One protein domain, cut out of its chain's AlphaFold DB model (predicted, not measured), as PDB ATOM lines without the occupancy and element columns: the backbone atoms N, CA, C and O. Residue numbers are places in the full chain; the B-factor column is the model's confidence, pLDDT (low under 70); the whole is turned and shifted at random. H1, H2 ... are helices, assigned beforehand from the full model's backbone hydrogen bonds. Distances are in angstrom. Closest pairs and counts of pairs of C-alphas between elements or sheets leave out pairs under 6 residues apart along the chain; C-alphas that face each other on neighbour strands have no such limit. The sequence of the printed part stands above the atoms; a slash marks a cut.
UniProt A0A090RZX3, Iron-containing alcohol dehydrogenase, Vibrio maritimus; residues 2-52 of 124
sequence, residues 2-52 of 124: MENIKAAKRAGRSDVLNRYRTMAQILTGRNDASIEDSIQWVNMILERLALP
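This is residues 2 to 52 of the 124 residues of the protein "Iron-containing alcohol dehydrogenase" of Vibrio maritimus (UniProt A0A090RZX3). Look first for a helical hairpin, H1 and H2, with a third helix, H3, packing on H2 by residues 35 to 41 and then running out as an arm. Residues 43 to 52 stick out, of which 43 to 48 belong to H3. The printed part has 51 residues with three named helices, in the order H1, H2, H3, and no named strand: the class is all helix. It is only just loose, close to compact, with a radius of gyration of the C-alphas of 11.9 A, and its flat outline spans 35 by 26 by 11 A.

Find C-alpha 2 at (-6.521, -32.760, -28.313); from there H1 runs through residues 2 to 10, 12.4 A long. After a tight link, find C-alpha 14 at (-3.038, -47.463, -29.127), where H2, residues 14 to 28, begins its 20.9 A. A short link leads to H3, residues 35 to 48, 20.6 A long, ending at C-alpha 48 at (-3.414, -21.178, -12.218).

Start at the hairpin: H1 touches residues 14 to 20 of H2, and the closest C-alphas, of Ala 8 and Val 16, are 6.5 A apart. The two run opposite ways at a shallow tilt of 34.6 degrees, only just short of steep. Next, residues 35 to 41 of H3 touch H2; the closest C-alphas, of Ala 24 and Ser 38, are 4.2 A apart. H2 and H3 run the same way at a steep tilt of 43 degrees. H1 and H3 are close but not clearly touching, with the C-alphas of Met 2 and Ile 39 closest at 7.3 A; they run opposite ways at a shallow tilt of 10 degrees. In H1 and H2 every O i to N i+4 pair is within hydrogen-bond range; in H3, 9 of 10 are.

The two C-alphas farthest apart, of Gly 12 and Ala 50, are 35.6 A apart. The printed part has no cut, and neither link is long. The mean pLDDT of the printed part is 96.9, and no printed residue is under 70.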
ATOM      1  N   MET A   2      -5.343 -32.106 -27.716       94.56
ATOM      2  CA  MET A   2      -6.521 -32.760 -28.313       94.56
ATOM      3  C   MET A   2      -6.330 -33.196 -29.777       94.56
ATOM      4  O   MET A   2      -6.726 -34.299 -30.146       94.56
ATOM      5  N   GLU A   3      -5.703 -32.360 -30.608       95.25
ATOM      6  CA  GLU A   3      -5.450 -32.677 -32.020       95.25
ATOM      7  C   GLU A   3      -4.598 -33.957 -32.176       95.25
ATOM      8  O   GLU A   3      -5.019 -34.880 -32.875       95.25
ATOM      9  N   ASN A   4      -3.497 -34.096 -31.421       95.69
ATOM     10  CA  ASN A   4      -2.669 -35.310 -31.418       95.69
ATOM     11  C   ASN A   4      -3.435 -36.556 -30.953       95.69
ATOM     12  O   ASN A   4      -3.261 -37.629 -31.526       95.69
ATOM     13  N   ILE A   5      -4.304 -36.429 -29.945       96.69
ATOM     14  CA  ILE A   5      -5.146 -37.540 -29.475       96.69
ATOM     15  C   ILE A   5      -6.124 -37.971 -30.574       96.69
ATOM     16  O   ILE A   5      -6.254 -39.165 -30.847       96.69
ATOM     17  N   LYS A   6      -6.779 -37.019 -31.251       96.94
ATOM     18  CA  LYS A   6      -7.663 -37.304 -32.393       96.94
ATOM     19  C   LYS A   6      -6.897 -37.986 -33.529       96.94
ATOM     20  O   LYS A   6      -7.386 -38.968 -34.085       96.94
ATOM     21  N   ALA A   7      -5.695 -37.510 -33.848       97.06
ATOM     22  CA  ALA A   7      -4.848 -38.113 -34.870       97.06
ATOM     23  C   ALA A   7      -4.417 -39.543 -34.502       97.06
ATOM     24  O   ALA A   7      -4.526 -40.440 -35.334       97.06
ATOM     25  N   ALA A   8      -4.023 -39.788 -33.249       97.56
ATOM     26  CA  ALA A   8      -3.686 -41.124 -32.762       97.56
ATOM     27  C   ALA A   8      -4.891 -42.083 -32.792       97.56
ATOM     28  O   ALA A   8      -4.730 -43.230 -33.205       97.56
ATOM     29  N   LYS A   9      -6.098 -41.611 -32.423       97.81
ATOM     30  CA  LYS A   9      -7.351 -42.385 -32.539       97.81
ATOM     31  C   LYS A   9      -7.609 -42.791 -33.998       97.81
ATOM     32  O   LYS A   9      -7.805 -43.972 -34.262       97.81
ATOM     33  N   ARG A  10      -7.535 -41.846 -34.947       97.56
ATOM     34  CA  ARG A  10      -7.712 -42.128 -36.389       97.56
ATOM     35  C   ARG A  10      -6.668 -43.100 -36.942       97.56
ATOM     36  O   ARG A  10      -7.000 -43.940 -37.764       97.56
ATOM     37  N   ALA A  11      -5.426 -42.994 -36.478       96.94
ATOM     38  CA  ALA A  11      -4.326 -43.852 -36.909       96.94
ATOM     39  C   ALA A  11      -4.278 -45.217 -36.192       96.94
ATOM     40  O   ALA A  11      -3.345 -45.981 -36.423       96.94
ATOM     41  N   GLY A  12      -5.211 -45.513 -35.277       97.69
ATOM     42  CA  GLY A  12      -5.198 -46.757 -34.497       97.69
ATOM     43  C   GLY A  12      -3.971 -46.916 -33.584       97.69
ATOM     44  O   GLY A  12      -3.622 -48.032 -33.207       97.69
ATOM     45  N   ARG A  13      -3.296 -45.817 -33.220       97.44
ATOM     46  CA  ARG A  13      -2.041 -45.814 -32.442       97.44
ATOM     47  C   ARG A  13      -2.302 -45.937 -30.943       97.44
ATOM     48  O   ARG A  13      -2.161 -44.978 -30.180       97.44
ATOM     49  N   SER A  14      -2.717 -47.133 -30.524       97.88
ATOM     50  CA  SER A  14      -3.038 -47.463 -29.127       97.88
ATOM     51  C   SER A  14      -1.868 -47.228 -28.167       97.88
ATOM     52  O   SER A  14      -2.090 -46.821 -27.030       97.88
ATOM     53  N   ASP A  15      -0.629 -47.394 -28.631       97.50
ATOM     54  CA  ASP A  15       0.588 -47.099 -27.875       97.50
ATOM     55  C   ASP A  15       0.671 -45.619 -27.463       97.50
ATOM     56  O   ASP A  15       0.954 -45.311 -26.304       97.50
ATOM     57  N   VAL A  16       0.349 -44.696 -28.376       97.25
ATOM     58  CA  VAL A  16       0.324 -43.253 -28.094       97.25
ATOM     59  C   VAL A  16      -0.851 -42.897 -27.186       97.25
ATOM     60  O   VAL A  16      -0.683 -42.135 -26.233       97.25
ATOM     61  N   LEU A  17      -2.031 -43.474 -27.428       98.19
ATOM     62  CA  LEU A  17      -3.211 -43.252 -26.582       98.19
ATOM     63  C   LEU A  17      -2.982 -43.729 -25.142       98.19
ATOM     64  O   LEU A  17      -3.368 -43.044 -24.196       98.19
ATOM     65  N   ASN A  18      -2.305 -44.863 -24.963       97.88
ATOM     66  CA  ASN A  18      -1.951 -45.370 -23.643       97.88
ATOM     67  C   ASN A  18      -0.978 -44.437 -22.920       97.88
ATOM     68  O   ASN A  18      -1.186 -44.180 -21.740       97.88
ATOM     69  N   ARG A  19       0.003 -43.840 -23.614       97.50
ATOM     70  CA  ARG A  19       0.891 -42.828 -23.009       97.50
ATOM     71  C   ARG A  19       0.121 -41.602 -22.514       97.50
ATOM     72  O   ARG A  19       0.398 -41.129 -21.417       97.50
ATOM     73  N   TYR A  20      -0.870 -41.119 -23.271       97.69
ATOM     74  CA  TYR A  20      -1.744 -40.031 -22.811       97.69
ATOM     75  C   TYR A  20      -2.576 -40.424 -21.579       97.69
ATOM     76  O   TYR A  20      -2.740 -39.605 -20.679       97.69
ATOM     77  N   ARG A  21      -3.058 -41.674 -21.498       98.19
ATOM     78  CA  ARG A  21      -3.764 -42.179 -20.307       98.19
ATOM     79  C   ARG A  21      -2.835 -42.262 -19.097       98.19
ATOM     80  O   ARG A  21      -3.186 -41.779 -18.031       98.19
ATOM     81  N   THR A  22      -1.632 -42.808 -19.269       98.25
ATOM     82  CA  THR A  22      -0.619 -42.857 -18.204       98.25
ATOM     83  C   THR A  22      -0.263 -41.457 -17.720       98.25
ATOM     84  O   THR A  22      -0.185 -41.218 -16.521       98.25
ATOM     85  N   MET A  23      -0.114 -40.498 -18.636       97.62
ATOM     86  CA  MET A  23       0.100 -39.101 -18.273       97.62
ATOM     87  C   MET A  23      -1.071 -38.543 -17.455       97.62
ATOM     88  O   MET A  23      -0.831 -37.905 -16.439       97.62
ATOM     89  N   ALA A  24      -2.325 -38.822 -17.826       98.25
ATOM     90  CA  ALA A  24      -3.484 -38.406 -17.033       98.25
ATOM     91  C   ALA A  24      -3.439 -38.948 -15.597       98.25
ATOM     92  O   ALA A  24      -3.682 -38.206 -14.646       98.25
ATOM     93  N   GLN A  25      -3.078 -40.222 -15.434       98.50
ATOM     94  CA  GLN A  25      -2.957 -40.859 -14.122       98.50
ATOM     95  C   GLN A  25      -1.849 -40.218 -13.281       98.50
ATOM     96  O   GLN A  25      -2.069 -39.916 -12.113       98.50
ATOM     97  N   ILE A  26      -0.683 -39.947 -13.881       98.38
ATOM     98  CA  ILE A  26       0.442 -39.283 -13.203       98.38
ATOM     99  C   ILE A  26       0.055 -37.868 -12.766       98.38
ATOM    100  O   ILE A  26       0.269 -37.502 -11.615       98.38
ATOM    101  N   LEU A  27      -0.520 -37.074 -13.672       97.62
ATOM    102  CA  LEU A  27      -0.842 -35.670 -13.412       97.62
ATOM    103  C   LEU A  27      -1.941 -35.513 -12.352       97.62
ATOM    104  O   LEU A  27      -1.877 -34.618 -11.513       97.62
ATOM    105  N   THR A  28      -2.944 -36.391 -12.379       96.62
ATOM    106  CA  THR A  28      -4.098 -36.315 -11.468       96.62
ATOM    107  C   THR A  28      -3.929 -37.134 -10.188       96.62
ATOM    108  O   THR A  28      -4.704 -36.947  -9.254       96.62
ATOM    109  N   GLY A  29      -2.968 -38.062 -10.139       97.38
ATOM    110  CA  GLY A  29      -2.817 -39.030  -9.048       97.38
ATOM    111  C   GLY A  29      -3.923 -40.094  -8.987       97.38
ATOM    112  O   GLY A  29      -4.003 -40.828  -8.003       97.38
ATOM    113  N   ARG A  30      -4.792 -40.183 -10.003       97.75
ATOM    114  CA  ARG A  30      -5.928 -41.116 -10.046       97.75
ATOM    115  C   ARG A  30      -5.690 -42.232 -11.057       97.75
ATOM    116  O   ARG A  30      -5.473 -41.968 -12.235       97.75
ATOM    117  N   ASN A  31      -5.796 -43.485 -10.622       96.88
ATOM    118  CA  ASN A  31      -5.579 -44.648 -11.492       96.88
ATOM    119  C   ASN A  31      -6.669 -44.829 -12.564       96.88
ATOM    120  O   ASN A  31      -6.416 -45.447 -13.595       96.88
ATOM    121  N   ASP A  32      -7.864 -44.290 -12.346       97.06
ATOM    122  CA  ASP A  32      -9.004 -44.345 -13.266       97.06
ATOM    123  C   ASP A  32      -9.093 -43.131 -14.209       97.06
ATOM    124  O   ASP A  32     -10.045 -43.026 -14.982       97.06
ATOM    125  N   ALA A  33      -8.094 -42.238 -14.197       98.19
ATOM    126  CA  ALA A  33      -8.072 -41.060 -15.057       98.19
ATOM    127  C   ALA A  33      -8.122 -41.422 -16.554       98.19
ATOM    128  O   ALA A  33      -7.358 -42.248 -17.070       98.19
ATOM    129  N   SER A  34      -9.018 -40.746 -17.264       97.69
ATOM    130  CA  SER A  34      -9.172 -40.789 -18.712       97.69
ATOM    131  C   SER A  34      -8.124 -39.922 -19.419       97.69
ATOM    132  O   SER A  34      -7.462 -39.084 -18.817       97.69
ATOM    133  N   ILE A  35      -7.977 -40.084 -20.737       97.94
ATOM    134  CA  ILE A  35      -7.081 -39.231 -21.535       97.94
ATOM    135  C   ILE A  35      -7.521 -37.764 -21.446       97.94
ATOM    136  O   ILE A  35      -6.686 -36.861 -21.386       97.94
ATOM    137  N   GLU A  36      -8.827 -37.528 -21.433       97.31
ATOM    138  CA  GLU A  36      -9.446 -36.212 -21.379       97.31
ATOM    139  C   GLU A  36      -9.111 -35.473 -20.068       97.31
ATOM    140  O   GLU A  36      -8.842 -34.269 -20.112       97.31
ATOM    141  N   ASP A  37      -8.969 -36.190 -18.944       97.75
ATOM    142  CA  ASP A  37      -8.523 -35.611 -17.666       97.75
ATOM    143  C   ASP A  37      -7.127 -34.970 -17.768       97.75
ATOM    144  O   ASP A  37      -6.862 -33.957 -17.122       97.75
ATOM    145  N   SER A  38      -6.227 -35.500 -18.613       96.81
ATOM    146  CA  SER A  38      -4.902 -34.885 -18.815       96.81
ATOM    147  C   SER A  38      -4.981 -33.504 -19.468       96.81
ATOM    148  O   SER A  38      -4.184 -32.627 -19.146       96.81
ATOM    149  N   ILE A  39      -5.945 -33.292 -20.371       96.75
ATOM    150  CA  ILE A  39      -6.146 -31.995 -21.028       96.75
ATOM    151  C   ILE A  39      -6.709 -31.002 -20.017       96.75
ATOM    152  O   ILE A  39      -6.207 -29.884 -19.920       96.75
ATOM    153  N   GLN A  40      -7.719 -31.422 -19.252       97.19
ATOM    154  CA  GLN A  40      -8.324 -30.578 -18.226       97.19
ATOM    155  C   GLN A  40      -7.294 -30.163 -17.172       97.19
ATOM    156  O   GLN A  40      -7.228 -28.989 -16.815       97.19
ATOM    157  N   TRP A  41      -6.451 -31.099 -16.726       97.44
ATOM    158  CA  TRP A  41      -5.390 -30.803 -15.771       97.44
ATOM    159  C   TRP A  41      -4.409 -29.759 -16.309       97.44
ATOM    160  O   TRP A  41      -4.096 -28.801 -15.608       97.44
ATOM    161  N   VAL A  42      -3.950 -29.902 -17.561       96.12
ATOM    162  CA  VAL A  42      -3.022 -28.934 -18.170       96.12
ATOM    163  C   VAL A  42      -3.665 -27.555 -18.261       96.12
ATOM    164  O   VAL A  42      -3.039 -26.587 -17.846       96.12
ATOM    165  N   ASN A  43      -4.914 -27.458 -18.724       94.81
ATOM    166  CA  ASN A  43      -5.621 -26.178 -18.804       94.81
ATOM    167  C   ASN A  43      -5.746 -25.507 -17.426       94.81
ATOM    168  O   ASN A  43      -5.380 -24.347 -17.284       94.81
ATOM    169  N   MET A  44      -6.143 -26.261 -16.396       96.44
ATOM    170  CA  MET A  44      -6.228 -25.760 -15.019       96.44
ATOM    171  C   MET A  44      -4.878 -25.232 -14.507       96.44
ATOM    172  O   MET A  44      -4.826 -24.233 -13.793       96.44
ATOM    173  N   ILE A  45      -3.768 -25.893 -14.849       96.50
ATOM    174  CA  ILE A  45      -2.433 -25.428 -14.456       96.50
ATOM    175  C   ILE A  45      -2.016 -24.179 -15.233       96.50
ATOM    176  O   ILE A  45      -1.472 -23.267 -14.619       96.50
ATOM    177  N   LEU A  46      -2.290 -24.099 -16.540       94.81
ATOM    178  CA  LEU A  46      -2.029 -22.890 -17.333       94.81
ATOM    179  C   LEU A  46      -2.792 -21.680 -16.769       94.81
ATOM    180  O   LEU A  46      -2.197 -20.618 -16.591       94.81
ATOM    181  N   GLU A  47      -4.067 -21.866 -16.413       94.88
ATOM    182  CA  GLU A  47      -4.904 -20.853 -15.757       94.88
ATOM    183  C   GLU A  47      -4.340 -20.452 -14.390       94.88
ATOM    184  O   GLU A  47      -4.175 -19.269 -14.100       94.88
ATOM    185  N   ARG A  48      -3.976 -21.432 -13.552       97.12
ATOM    186  CA  ARG A  48      -3.414 -21.178 -12.218       97.12
ATOM    187  C   ARG A  48      -2.077 -20.441 -12.266       97.12
ATOM    188  O   ARG A  48      -1.775 -19.675 -11.354       97.12
ATOM    189  N   LEU A  49      -1.266 -20.703 -13.289       97.50
ATOM    190  CA  LEU A  49       0.006 -20.017 -13.514       97.50
ATOM    191  C   LEU A  49      -0.169 -18.635 -14.159       97.50
ATOM    192  O   LEU A  49       0.821 -17.918 -14.274       97.50
ATOM    193  N   ALA A  50      -1.393 -18.268 -14.556       95.06
ATOM    194  CA  ALA A  50      -1.711 -17.018 -15.240       95.06
ATOM    195  C   ALA A  50      -0.796 -16.764 -16.451       95.06
ATOM    196  O   ALA A  50      -0.275 -15.664 -16.639       95.06
ATOM    197  N   LEU A  51      -0.554 -17.808 -17.252       92.12
ATOM    198  CA  LEU A  51       0.293 -17.682 -18.434       92.12
ATOM    199  C   LEU A  51      -0.446 -16.910 -19.540       92.12
ATOM    200  O   LEU A  51      -1.589 -17.258 -19.844       92.12
ATOM    201  N   PRO A  52       0.196 -15.901 -20.160       91.38
ATOM    202  CA  PRO A  52      -0.414 -15.131 -21.237       91.38
ATOM    203  C   PRO A  52      -0.681 -16.011 -22.457       91.38
ATOM    204  O   PRO A  52       0.070 -16.950 -22.756       91.38
TER     205      PRO A  52